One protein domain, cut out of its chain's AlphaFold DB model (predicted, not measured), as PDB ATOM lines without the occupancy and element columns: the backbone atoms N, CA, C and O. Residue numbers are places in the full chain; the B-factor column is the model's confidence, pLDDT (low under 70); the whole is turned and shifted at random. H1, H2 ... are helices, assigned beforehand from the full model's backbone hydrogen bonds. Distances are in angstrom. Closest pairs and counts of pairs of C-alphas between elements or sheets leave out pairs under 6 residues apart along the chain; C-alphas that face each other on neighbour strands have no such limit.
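AT A GLANCE: This is residues 12 to 92 of the 115 residues of an uncharacterized protein of Schlesneria paludicola (UniProt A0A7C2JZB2). Two helices, H2 and H3, form a small steeply angled pair, with the first part of H2 packed on H3. From this pair a long unnamed stretch sweeps out in a wide open arc to a short lone helix, H1; residues 12 to 47 stand free. The printed part has 81 residues with three named helices, H1, H2, H3, and no named strand: all helix. It is extended, with a radius of gyration of the C-alphas of 19.5 A and spans of 54 by 42 by 28 A.

IN THESE COORDINATES: H1, residues 12 to 20, begins at C-alpha 12 (26.674, -8.054, -36.800). H2, residues 50 to 61, is 16.6 A long. H3, residues 69 to 89, is 30.0 A long and ends at C-alpha 89 (24.467, 10.186, -38.920).

HOW THE PARTS SIT: H1 is apart from H2 and H3. H2, with residues 51 to 55 alone, touches residues 72 to 80 of H3; the closest C-alphas, of Pro 51 and Val 79, are 6.1 A apart. They run opposite ways at a steep tilt of 56 degrees. In H1, H2 and H3 every O i to N i+4 pair is within hydrogen-bond range.

THE WHOLE: The C-alphas farthest apart, of Arg 12 and Glu 39, are 55.8 A apart. The printed part has no cut. The link H1 to H2 is long, 29 residues. Residues 12 to 45 have pLDDT under 70.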
ATOM      1  N   ARG A  12      25.735  -7.446 -37.755       58.50
ATOM      2  CA  ARG A  12      26.674  -8.054 -36.800       58.50
ATOM      3  C   ARG A  12      28.099  -8.172 -37.350       58.50
ATOM      4  O   ARG A  12      29.047  -8.073 -36.577       58.50
ATOM      5  N   GLU A  13      28.258  -8.370 -38.653       62.62
ATOM      6  CA  GLU A  13      29.571  -8.416 -39.301       62.62
ATOM      7  C   GLU A  13      30.128  -7.016 -39.555       62.62
ATOM      8  O   GLU A  13      31.317  -6.792 -39.348       62.62
ATOM      9  N   PHE A  14      29.261  -6.044 -39.857       62.50
ATOM     10  CA  PHE A  14      29.649  -4.635 -39.957       62.50
ATOM     11  C   PHE A  14      30.195  -4.086 -38.624       62.50
ATOM     12  O   PHE A  14      31.262  -3.475 -38.587       62.50
ATOM     13  N   ALA A  15      29.522  -4.380 -37.504       60.16
ATOM     14  CA  ALA A  15      29.994  -3.988 -36.172       60.16
ATOM     15  C   ALA A  15      31.316  -4.680 -35.779       60.16
ATOM     16  O   ALA A  15      32.165  -4.071 -35.127       60.16
ATOM     17  N   ARG A  16      31.526  -5.935 -36.207       56.19
ATOM     18  CA  ARG A  16      32.801  -6.649 -36.015       56.19
ATOM     19  C   ARG A  16      33.930  -6.043 -36.850       56.19
ATOM     20  O   ARG A  16      35.039  -5.920 -36.342       56.19
ATOM     21  N   ALA A  17      33.652  -5.624 -38.083       58.28
ATOM     22  CA  ALA A  17      34.639  -4.982 -38.949       58.28
ATOM     23  C   ALA A  17      35.113  -3.628 -38.388       58.28
ATOM     24  O   ALA A  17      36.309  -3.341 -38.409       58.28
ATOM     25  N   LEU A  18      34.208  -2.831 -37.808       59.88
ATOM     26  CA  LEU A  18      34.568  -1.571 -37.145       59.88
ATOM     27  C   LEU A  18      35.417  -1.780 -35.882       59.88
ATOM     28  O   LEU A  18      36.354  -1.023 -35.648       59.88
ATOM     29  N   ALA A  19      35.136  -2.820 -35.091       57.06
ATOM     30  CA  ALA A  19      35.884  -3.111 -33.867       57.06
ATOM     31  C   ALA A  19      37.328  -3.591 -34.125       57.06
ATOM     32  O   ALA A  19      38.192  -3.408 -33.271       57.06
ATOM     33  N   VAL A  20      37.603  -4.182 -35.294       58.22
ATOM     34  CA  VAL A  20      38.943  -4.667 -35.685       58.22
ATOM     35  C   VAL A  20      39.745  -3.601 -36.458       58.22
ATOM     36  O   VAL A  20      40.965  -3.695 -36.553       58.22
ATOM     37  N   GLY A  21      39.093  -2.551 -36.974       50.03
ATOM     38  CA  GLY A  21      39.690  -1.565 -37.885       50.03
ATOM     39  C   GLY A  21      40.339  -0.316 -37.266       50.03
ATOM     40  O   GLY A  21      40.847   0.512 -38.015       50.03
ATOM     41  N   VAL A  22      40.362  -0.135 -35.938       51.69
ATOM     42  CA  VAL A  22      40.933   1.077 -35.289       51.69
ATOM     43  C   VAL A  22      42.413   0.894 -34.918       51.69
ATOM     44  O   VAL A  22      42.883   1.282 -33.853       51.69
ATOM     45  N   SER A  23      43.191   0.273 -35.798       51.75
ATOM     46  CA  SER A  23      44.650   0.244 -35.685       51.75
ATOM     47  C   SER A  23      45.257   0.495 -37.052       51.75
ATOM     48  O   SER A  23      45.479  -0.428 -37.824       51.75
ATOM     49  N   GLY A  24      45.516   1.769 -37.345       53.59
ATOM     50  CA  GLY A  24      46.337   2.165 -38.485       53.59
ATOM     51  C   GLY A  24      45.703   3.230 -39.366       53.59
ATOM     52  O   GLY A  24      45.134   2.913 -40.399       53.59
ATOM     53  N   CYS A  25      45.858   4.497 -38.976       45.22
ATOM     54  CA  CYS A  25      46.048   5.603 -39.921       45.22
ATOM     55  C   CYS A  25      46.634   6.811 -39.174       45.22
ATOM     56  O   CYS A  25      45.974   7.812 -38.916       45.22
ATOM     57  N   ALA A  26      47.898   6.668 -38.775       52.25
ATOM     58  CA  ALA A  26      48.821   7.792 -38.685       52.25
ATOM     59  C   ALA A  26      49.535   7.923 -40.045       52.25
ATOM     60  O   ALA A  26      49.704   6.905 -40.716       52.25
ATOM     61  N   LEU A  27      50.006   9.140 -40.371       47.53
ATOM     62  CA  LEU A  27      50.595   9.635 -41.643       47.53
ATOM     63  C   LEU A  27      49.517  10.235 -42.570       47.53
ATOM     64  O   LEU A  27      48.586   9.544 -42.947       47.53
ATOM     65  N   GLY A  28      49.519  11.508 -42.976       46.56
ATOM     66  CA  GLY A  28      50.581  12.504 -43.135       46.56
ATOM     67  C   GLY A  28      50.482  13.101 -44.555       46.56
ATOM     68  O   GLY A  28      50.003  12.410 -45.449       46.56
ATOM     69  N   LEU A  29      50.988  14.333 -44.743       45.50
ATOM     70  CA  LEU A  29      51.084  15.172 -45.967       45.50
ATOM     71  C   LEU A  29      49.981  16.234 -46.115       45.50
ATOM     72  O   LEU A  29      48.809  15.936 -45.950       45.50
ATOM     73  N   ALA A  30      50.230  17.469 -46.542       41.41
ATOM     74  CA  ALA A  30      51.400  18.338 -46.688       41.41
ATOM     75  C   ALA A  30      50.810  19.667 -47.216       41.41
ATOM     76  O   ALA A  30      49.826  19.645 -47.955       41.41
ATOM     77  N   GLY A  31      51.356  20.818 -46.820       44.25
ATOM     78  CA  GLY A  31      50.815  22.126 -47.199       44.25
ATOM     79  C   GLY A  31      50.907  22.464 -48.693       44.25
ATOM     80  O   GLY A  31      51.616  21.805 -49.445       44.25
ATOM     81  N   HIS A  32      50.227  23.547 -49.078       41.59
ATOM     82  CA  HIS A  32      50.793  24.666 -49.845       41.59
ATOM     83  C   HIS A  32      49.934  25.927 -49.615       41.59
ATOM     84  O   HIS A  32      48.705  25.830 -49.631       41.59
ATOM     85  N   PRO A  33      50.554  27.103 -49.391       55.28
ATOM     86  CA  PRO A  33      49.859  28.372 -49.240       55.28
ATOM     87  C   PRO A  33      49.628  28.997 -50.620       55.28
ATOM     88  O   PRO A  33      50.513  28.971 -51.472       55.28
ATOM     89  N   ASN A  34      48.468  29.612 -50.844       39.72
ATOM     90  CA  ASN A  34      48.362  30.610 -51.901       39.72
ATOM     91  C   ASN A  34      47.450  31.745 -51.441       39.72
ATOM     92  O   ASN A  34      46.226  31.633 -51.422       39.72
ATOM     93  N   ALA A  35      48.099  32.811 -50.978       46.19
ATOM     94  CA  ALA A  35      47.472  34.049 -50.567       46.19
ATOM     95  C   ALA A  35      47.122  34.862 -51.818       46.19
ATOM     96  O   ALA A  35      48.007  35.366 -52.506       46.19
ATOM     97  N   VAL A  36      45.827  35.010 -52.091       46.53
ATOM     98  CA  VAL A  36      45.316  36.038 -53.000       46.53
ATOM     99  C   VAL A  36      44.697  37.120 -52.127       46.53
ATOM    100  O   VAL A  36      43.686  36.897 -51.467       46.53
ATOM    101  N   ALA A  37      45.357  38.276 -52.080       51.22
ATOM    102  CA  ALA A  37      44.873  39.465 -51.397       51.22
ATOM    103  C   ALA A  37      43.632  40.012 -52.123       51.22
ATOM    104  O   ALA A  37      43.717  40.421 -53.281       51.22
ATOM    105  N   GLN A  38      42.491  40.020 -51.434       49.81
ATOM    106  CA  GLN A  38      41.294  40.770 -51.810       49.81
ATOM    107  C   GLN A  38      41.019  41.838 -50.745       49.81
ATOM    108  O   GLN A  38      41.030  41.567 -49.546       49.81
ATOM    109  N   GLU A  39      40.813  43.057 -51.229       50.34
ATOM    110  CA  GLU A  39      40.438  44.278 -50.513       50.34
ATOM    111  C   GLU A  39      39.152  44.067 -49.677       50.34
ATOM    112  O   GLU A  39      38.240  43.379 -50.151       50.34
ATOM    113  N   PRO A  40      39.046  44.589 -48.434       54.59
ATOM    114  CA  PRO A  40      37.992  44.181 -47.510       54.59
ATOM    115  C   PRO A  40      36.643  44.824 -47.880       54.59
ATOM    116  O   PRO A  40      36.522  46.051 -47.863       54.59
ATOM    117  N   PRO A  41      35.593  44.038 -48.180       57.59
ATOM    118  CA  PRO A  41      34.253  44.578 -48.333       57.59
ATOM    119  C   PRO A  41      33.707  44.978 -46.957       57.59
ATOM    120  O   PRO A  41      33.856  44.238 -45.985       57.59
ATOM    121  N   ALA A  42      33.064  46.147 -46.892       61.31
ATOM    122  CA  ALA A  42      32.430  46.694 -45.695       61.31
ATOM    123  C   ALA A  42      31.652  45.619 -44.912       61.31
ATOM    124  O   ALA A  42      30.746  44.968 -45.447       61.31
ATOM    125  N   GLU A  43      32.042  45.429 -43.649       58.84
ATOM    126  CA  GLU A  43      31.541  44.373 -42.776       58.84
ATOM    127  C   GLU A  43      30.052  44.589 -42.484       58.84
ATOM    128  O   GLU A  43      29.650  45.423 -41.674       58.84
ATOM    129  N   LYS A  44      29.201  43.819 -43.166       67.44
ATOM    130  CA  LYS A  44      27.828  43.604 -42.709       67.44
ATOM    131  C   LYS A  44      27.898  42.881 -41.358       67.44
ATOM    132  O   LYS A  44      28.741  41.989 -41.223       67.44
ATOM    133  N   PRO A  45      27.031  43.206 -40.383       68.44
ATOM    134  CA  PRO A  45      27.016  42.512 -39.100       68.44
ATOM    135  C   PRO A  45      26.852  41.007 -39.339       68.44
ATOM    136  O   PRO A  45      25.862  40.563 -39.927       68.44
ATOM    137  N   LYS A  46      27.863  40.229 -38.941       79.19
ATOM    138  CA  LYS A  46      27.822  38.767 -39.017       79.19
ATOM    139  C   LYS A  46      26.767  38.294 -38.028       79.19
ATOM    140  O   LYS A  46      26.893  38.527 -36.830       79.19
ATOM    141  N   LEU A  47      25.715  37.656 -38.538       83.75
ATOM    142  CA  LEU A  47      24.793  36.944 -37.664       83.75
ATOM    143  C   LEU A  47      25.552  35.803 -36.974       83.75
ATOM    144  O   LEU A  47      26.367  35.149 -37.636       83.75
ATOM    145  N   PRO A  48      25.282  35.555 -35.682       86.56
ATOM    146  CA  PRO A  48      25.914  34.466 -34.959       86.56
ATOM    147  C   PRO A  48      25.565  33.131 -35.610       86.56
ATOM    148  O   PRO A  48      24.439  32.892 -36.065       86.56
ATOM    149  N   THR A  49      26.551  32.250 -35.668       93.44
ATOM    150  CA  THR A  49      26.376  30.907 -36.215       93.44
ATOM    151  C   THR A  49      25.622  30.012 -35.225       93.44
ATOM    152  O   THR A  49      25.604  30.256 -34.022       93.44
ATOM    153  N   VAL A  50      25.004  28.926 -35.707       94.69
ATOM    154  CA  VAL A  50      24.313  27.958 -34.828       94.69
ATOM    155  C   VAL A  50      25.217  27.426 -33.696       94.69
ATOM    156  O   VAL A  50      24.753  27.400 -32.560       94.69
ATOM    157  N   PRO A  51      26.492  27.045 -33.941       95.62
ATOM    158  CA  PRO A  51      27.406  26.663 -32.862       95.62
ATOM    159  C   PRO A  51      27.604  27.752 -31.799       95.62
ATOM    160  O   PRO A  51      27.660  27.437 -30.616       95.62
ATOM    161  N   GLU A  52      27.675  29.023 -32.202       95.12
ATOM    162  CA  GLU A  52      27.831  30.155 -31.276       95.12
ATOM    163  C   GLU A  52      26.570  30.376 -30.437       95.12
ATOM    164  O   GLU A  52      26.668  30.658 -29.244       95.12
ATOM    165  N   LEU A  53      25.383  30.184 -31.020       96.81
ATOM    166  CA  LEU A  53      24.123  30.242 -30.276       96.81
ATOM    167  C   LEU A  53      24.031  29.125 -29.227       96.81
ATOM    168  O   LEU A  53      23.624  29.384 -28.099       96.81
ATOM    169  N   ILE A  54      24.451  27.905 -29.577       96.56
ATOM    170  CA  ILE A  54      24.491  26.772 -28.639       96.56
ATOM    171  C   ILE A  54      25.481  27.050 -27.507       96.56
ATOM    172  O   ILE A  54      25.130  26.873 -26.344       96.56
ATOM    173  N   LEU A  55      26.690  27.520 -27.828       96.31
ATOM    174  CA  LEU A  55      27.682  27.880 -26.814       96.31
ATOM    175  C   LEU A  55      27.145  28.964 -25.872       96.31
ATOM    176  O   LEU A  55      27.269  28.837 -24.658       96.31
ATOM    177  N   THR A  56      26.502  29.997 -26.422       95.88
ATOM    178  CA  THR A  56      25.890  31.071 -25.627       95.88
ATOM    179  C   THR A  56      24.835  30.512 -24.674       95.88
ATOM    180  O   THR A  56      24.830  30.864 -23.498       95.88
ATOM    181  N   GLN A  57      23.984  29.601 -25.150       97.50
ATOM    182  CA  GLN A  57      22.976  28.952 -24.315       97.50
ATOM    183  C   GLN A  57      23.612  28.131 -23.182       97.50
ATOM    184  O   GLN A  57      23.180  28.248 -22.041       97.50
ATOM    185  N   ILE A  58      24.676  27.368 -23.463       95.50
ATOM    186  CA  ILE A  58      25.408  26.596 -22.441       95.50
ATOM    187  C   ILE A  58      25.951  27.519 -21.344       95.50
ATOM    188  O   ILE A  58      25.804  27.215 -20.164       95.50
ATOM    189  N   VAL A  59      26.546  28.655 -21.714       96.25
ATOM    190  CA  VAL A  59      27.092  29.619 -20.741       96.25
ATOM    191  C   VAL A  59      25.987  30.245 -19.885       96.25
ATOM    192  O   VAL A  59      26.193  30.467 -18.692       96.25
ATOM    193  N   VAL A  60      24.817  30.510 -20.473       96.50
ATOM    194  CA  VAL A  60      23.645  31.028 -19.748       96.50
ATOM    195  C   VAL A  60      23.089  29.990 -18.771       96.50
ATOM    196  O   VAL A  60      22.783  30.338 -17.630       96.50
ATOM    197  N   ASP A  61      22.974  28.731 -19.196       97.50
ATOM    198  CA  ASP A  61      22.384  27.656 -18.390       97.50
ATOM    199  C   ASP A  61      23.324  27.161 -17.282       97.50
ATOM    200  O   ASP A  61      22.868  26.726 -16.222       97.50
ATOM    201  N   TYR A  62      24.638  27.251 -17.506       94.81
ATOM    202  CA  TYR A  62      25.674  26.764 -16.594       94.81
ATOM    203  C   TYR A  62      26.697  27.862 -16.278       94.81
ATOM    204  O   TYR A  62      27.858  27.768 -16.685       94.81
ATOM    205  N   PRO A  63      26.314  28.915 -15.539       93.06
ATOM    206  CA  PRO A  63      27.248  29.968 -15.169       93.06
ATOM    207  C   PRO A  63      28.347  29.421 -14.243       93.06
ATOM    208  O   PRO A  63      28.079  28.666 -13.308       93.06
ATOM    209  N   GLY A  64      29.598  29.822 -14.477       92.75
ATOM    210  CA  GLY A  64      30.732  29.407 -13.653       92.75
ATOM    211  C   GLY A  64      32.027  30.147 -13.982       92.75
ATOM    212  O   GLY A  64      32.202  30.667 -15.080       92.75
ATOM    213  N   GLU A  65      32.960  30.180 -13.029       90.94
ATOM    214  CA  GLU A  65      34.255  30.874 -13.175       90.94
ATOM    215  C   GLU A  65      35.230  30.172 -14.138       90.94
ATOM    216  O   GLU A  65      36.267  30.722 -14.493       90.94
ATOM    217  N   HIS A  66      34.907  28.955 -14.575       89.69
ATOM    218  CA  HIS A  66      35.755  28.140 -15.445       89.69
ATOM    219  C   HIS A  66      35.637  28.500 -16.937       89.69
ATOM    220  O   HIS A  66      36.362  27.936 -17.756       89.69
ATOM    221  N   TRP A  67      34.765  29.444 -17.308       94.38
ATOM    222  CA  TRP A  67      34.622  29.924 -18.684       94.38
ATOM    223  C   TRP A  67      35.747  30.893 -19.065       94.38
ATOM    224  O   TRP A  67      35.568  32.109 -19.090       94.38
ATOM    225  N   ASN A  68      36.924  30.345 -19.360       95.25
ATOM    226  CA  ASN A  68      38.011  31.079 -20.006       95.25
ATOM    227  C   ASN A  68      37.974  30.892 -21.535       95.25
ATOM    228  O   ASN A  68      37.292  30.004 -22.047       95.25
ATOM    229  N   GLU A  69      38.721  31.727 -22.260       94.56
ATOM    230  CA  GLU A  69      38.742  31.726 -23.731       94.56
ATOM    231  C   GLU A  69      39.147  30.361 -24.308       94.56
ATOM    232  O   GLU A  69      38.521  29.869 -25.245       94.56
ATOM    233  N   ASP A  70      40.133  29.700 -23.697       96.69
ATOM    234  CA  ASP A  70      40.616  28.387 -24.139       96.69
ATOM    235  C   ASP A  70      39.533  27.301 -24.002       96.69
ATOM    236  O   ASP A  70      39.350  26.460 -24.890       96.69
ATOM    237  N   THR A  71      38.775  27.331 -22.904       96.00
ATOM    238  CA  THR A  71      37.672  26.396 -22.638       96.00
ATOM    239  C   THR A  71      36.507  26.671 -23.576       96.00
ATOM    240  O   THR A  71      35.978  25.739 -24.179       96.00
ATOM    241  N   LEU A  72      36.138  27.942 -23.764       96.06
ATOM    242  CA  LEU A  72      35.083  28.341 -24.697       96.06
ATOM    243  C   LEU A  72      35.432  27.938 -26.134       96.06
ATOM    244  O   LEU A  72      34.587  27.382 -26.839       96.06
ATOM    245  N   GLY A  73      36.683  28.143 -26.549       96.38
ATOM    246  CA  GLY A  73      37.188  27.714 -27.850       96.38
ATOM    247  C   GLY A  73      37.140  26.195 -28.029       96.38
ATOM    248  O   GLY A  73      36.717  25.715 -29.084       96.38
ATOM    249  N   SER A  74      37.505  25.440 -26.990       97.31
ATOM    250  CA  SER A  74      37.459  23.971 -27.000       97.31
ATOM    251  C   SER A  74      36.024  23.452 -27.120       97.31
ATOM    252  O   SER A  74      35.722  22.690 -28.038       97.31
ATOM    253  N   VAL A  75      35.109  23.951 -26.282       96.69
ATOM    254  CA  VAL A  75      33.685  23.576 -26.322       96.69
ATOM    255  C   VAL A  75      33.055  23.954 -27.663       96.69
ATOM    256  O   VAL A  75      32.297  23.173 -28.238       96.69
ATOM    257  N   LEU A  76      33.393  25.119 -28.223       97.25
ATOM    258  CA  LEU A  76      32.931  25.508 -29.555       97.25
ATOM    259  C   LEU A  76      33.423  24.537 -30.639       97.25
ATOM    260  O   LEU A  76      32.682  24.229 -31.579       97.25
ATOM    261  N   GLY A  77      34.666  24.066 -30.524       97.31
ATOM    262  CA  GLY A  77      35.238  23.030 -31.382       97.31
ATOM    263  C   GLY A  77      34.442  21.727 -31.317       97.31
ATOM    264  O   GLY A  77      34.051  21.199 -32.363       97.31
ATOM    265  N   ASP A  78      34.123  21.269 -30.109       97.88
ATOM    266  CA  ASP A  78      33.344  20.050 -29.874       97.88
ATOM    267  C   ASP A  78      31.927  20.166 -30.448       97.88
ATOM    268  O   ASP A  78      31.498  19.314 -31.230       97.88
ATOM    269  N   VAL A  79      31.236  21.282 -30.187       97.44
ATOM    270  CA  VAL A  79      29.899  21.556 -30.745       97.44
ATOM    271  C   VAL A  79      29.924  21.511 -32.276       97.44
ATOM    272  O   VAL A  79      29.031  20.940 -32.910       97.44
ATOM    273  N   ARG A  80      30.952  22.089 -32.911       97.62
ATOM    274  CA  ARG A  80      31.106  22.042 -34.375       97.62
ATOM    275  C   ARG A  80      31.311  20.611 -34.873       97.62
ATOM    276  O   ARG A  80      30.681  20.227 -35.866       97.62
ATOM    277  N   ALA A  81      32.161  19.835 -34.205       97.19
ATOM    278  CA  ALA A  81      32.435  18.447 -34.561       97.19
ATOM    279  C   ALA A  81      31.181  17.569 -34.430       97.19
ATOM    280  O   ALA A  81      30.879  16.787 -35.336       97.19
ATOM    281  N   ASP A  82      30.406  17.745 -33.364       97.06
ATOM    282  CA  ASP A  82      29.191  16.971 -33.119       97.06
ATOM    283  C   ASP A  82      28.062  17.327 -34.077       97.06
ATOM    284  O   ASP A  82      27.390  16.433 -34.593       97.06
ATOM    285  N   LEU A  83      27.899  18.605 -34.425       96.81
ATOM    286  CA  LEU A  83      26.957  19.001 -35.473       96.81
ATOM    287  C   LEU A  83      27.341  18.410 -36.834       96.81
ATOM    288  O   LEU A  83      26.465  17.965 -37.579       96.81
ATOM    289  N   ALA A  84      28.633  18.379 -37.172       95.25
ATOM    290  CA  ALA A  84      29.099  17.737 -38.398       95.25
ATOM    291  C   ALA A  84      28.815  16.226 -38.378       95.25
ATOM    292  O   ALA A  84      28.245  15.690 -39.332       95.25
ATOM    293  N   ARG A  85      29.126  15.552 -37.267       96.12
ATOM    294  CA  ARG A  85      28.861  14.121 -37.070       96.12
ATOM    295  C   ARG A  85      27.366  13.805 -37.121       96.12
ATOM    296  O   ARG A  85      26.970  12.855 -37.785       96.12
ATOM    297  N   GLY A  86      26.527  14.630 -36.503       95.06
ATOM    298  CA  GLY A  86      25.072  14.492 -36.527       95.06
ATOM    299  C   GLY A  86      24.494  14.615 -37.935       95.06
ATOM    300  O   GLY A  86      23.610  13.842 -38.303       95.06
ATOM    301  N   ARG A  87      25.033  15.514 -38.773       95.00
ATOM    302  CA  ARG A  87      24.655  15.593 -40.197       95.00
ATOM    303  C   ARG A  87      24.997  14.308 -40.951       95.00
ATOM    304  O   ARG A  87      24.182  13.856 -41.749       95.00
ATOM    305  N   LEU A  88      26.161  13.713 -40.677       93.38
ATOM    306  CA  LEU A  88      26.553  12.425 -41.259       93.38
ATOM    307  C   LEU A  88      25.631  11.297 -40.782       93.38
ATOM    308  O   LEU A  88      25.120  10.540 -41.602       93.38
ATOM    309  N   LEU A  89      25.346  11.216 -39.481       90.00
ATOM    310  CA  LEU A  89      24.467  10.186 -38.920       90.00
ATOM    311  C   LEU A  89      23.027  10.303 -39.432       90.00
ATOM    312  O   LEU A  89      22.390   9.287 -39.684       90.00
ATOM    313  N   LYS A  90      22.536  11.524 -39.674       92.00
ATOM    314  CA  LYS A  90      21.212  11.758 -40.272       92.00
ATOM    315  C   LYS A  90      21.072  11.172 -41.684       92.00
ATOM    316  O   LYS A  90      19.954  10.954 -42.137       92.00
ATOM    317  N   SER A  91      22.182  10.932 -42.385       90.19
ATOM    318  CA  SER A  91      22.161  10.302 -43.711       90.19
ATOM    319  C   SER A  91      21.945   8.786 -43.665       90.19
ATOM    320  O   SER A  91      21.633   8.188 -44.692       90.19
ATOM    321  N   VAL A  92      22.085   8.164 -42.489       89.25
ATOM    322  CA  VAL A  92      21.844   6.732 -42.308       89.25
ATOM    323  C   VAL A  92      20.330   6.487 -42.324       89.25
ATOM    324  O   VAL A  92      19.629   7.011 -41.456       89.25
TER     325      VAL A  92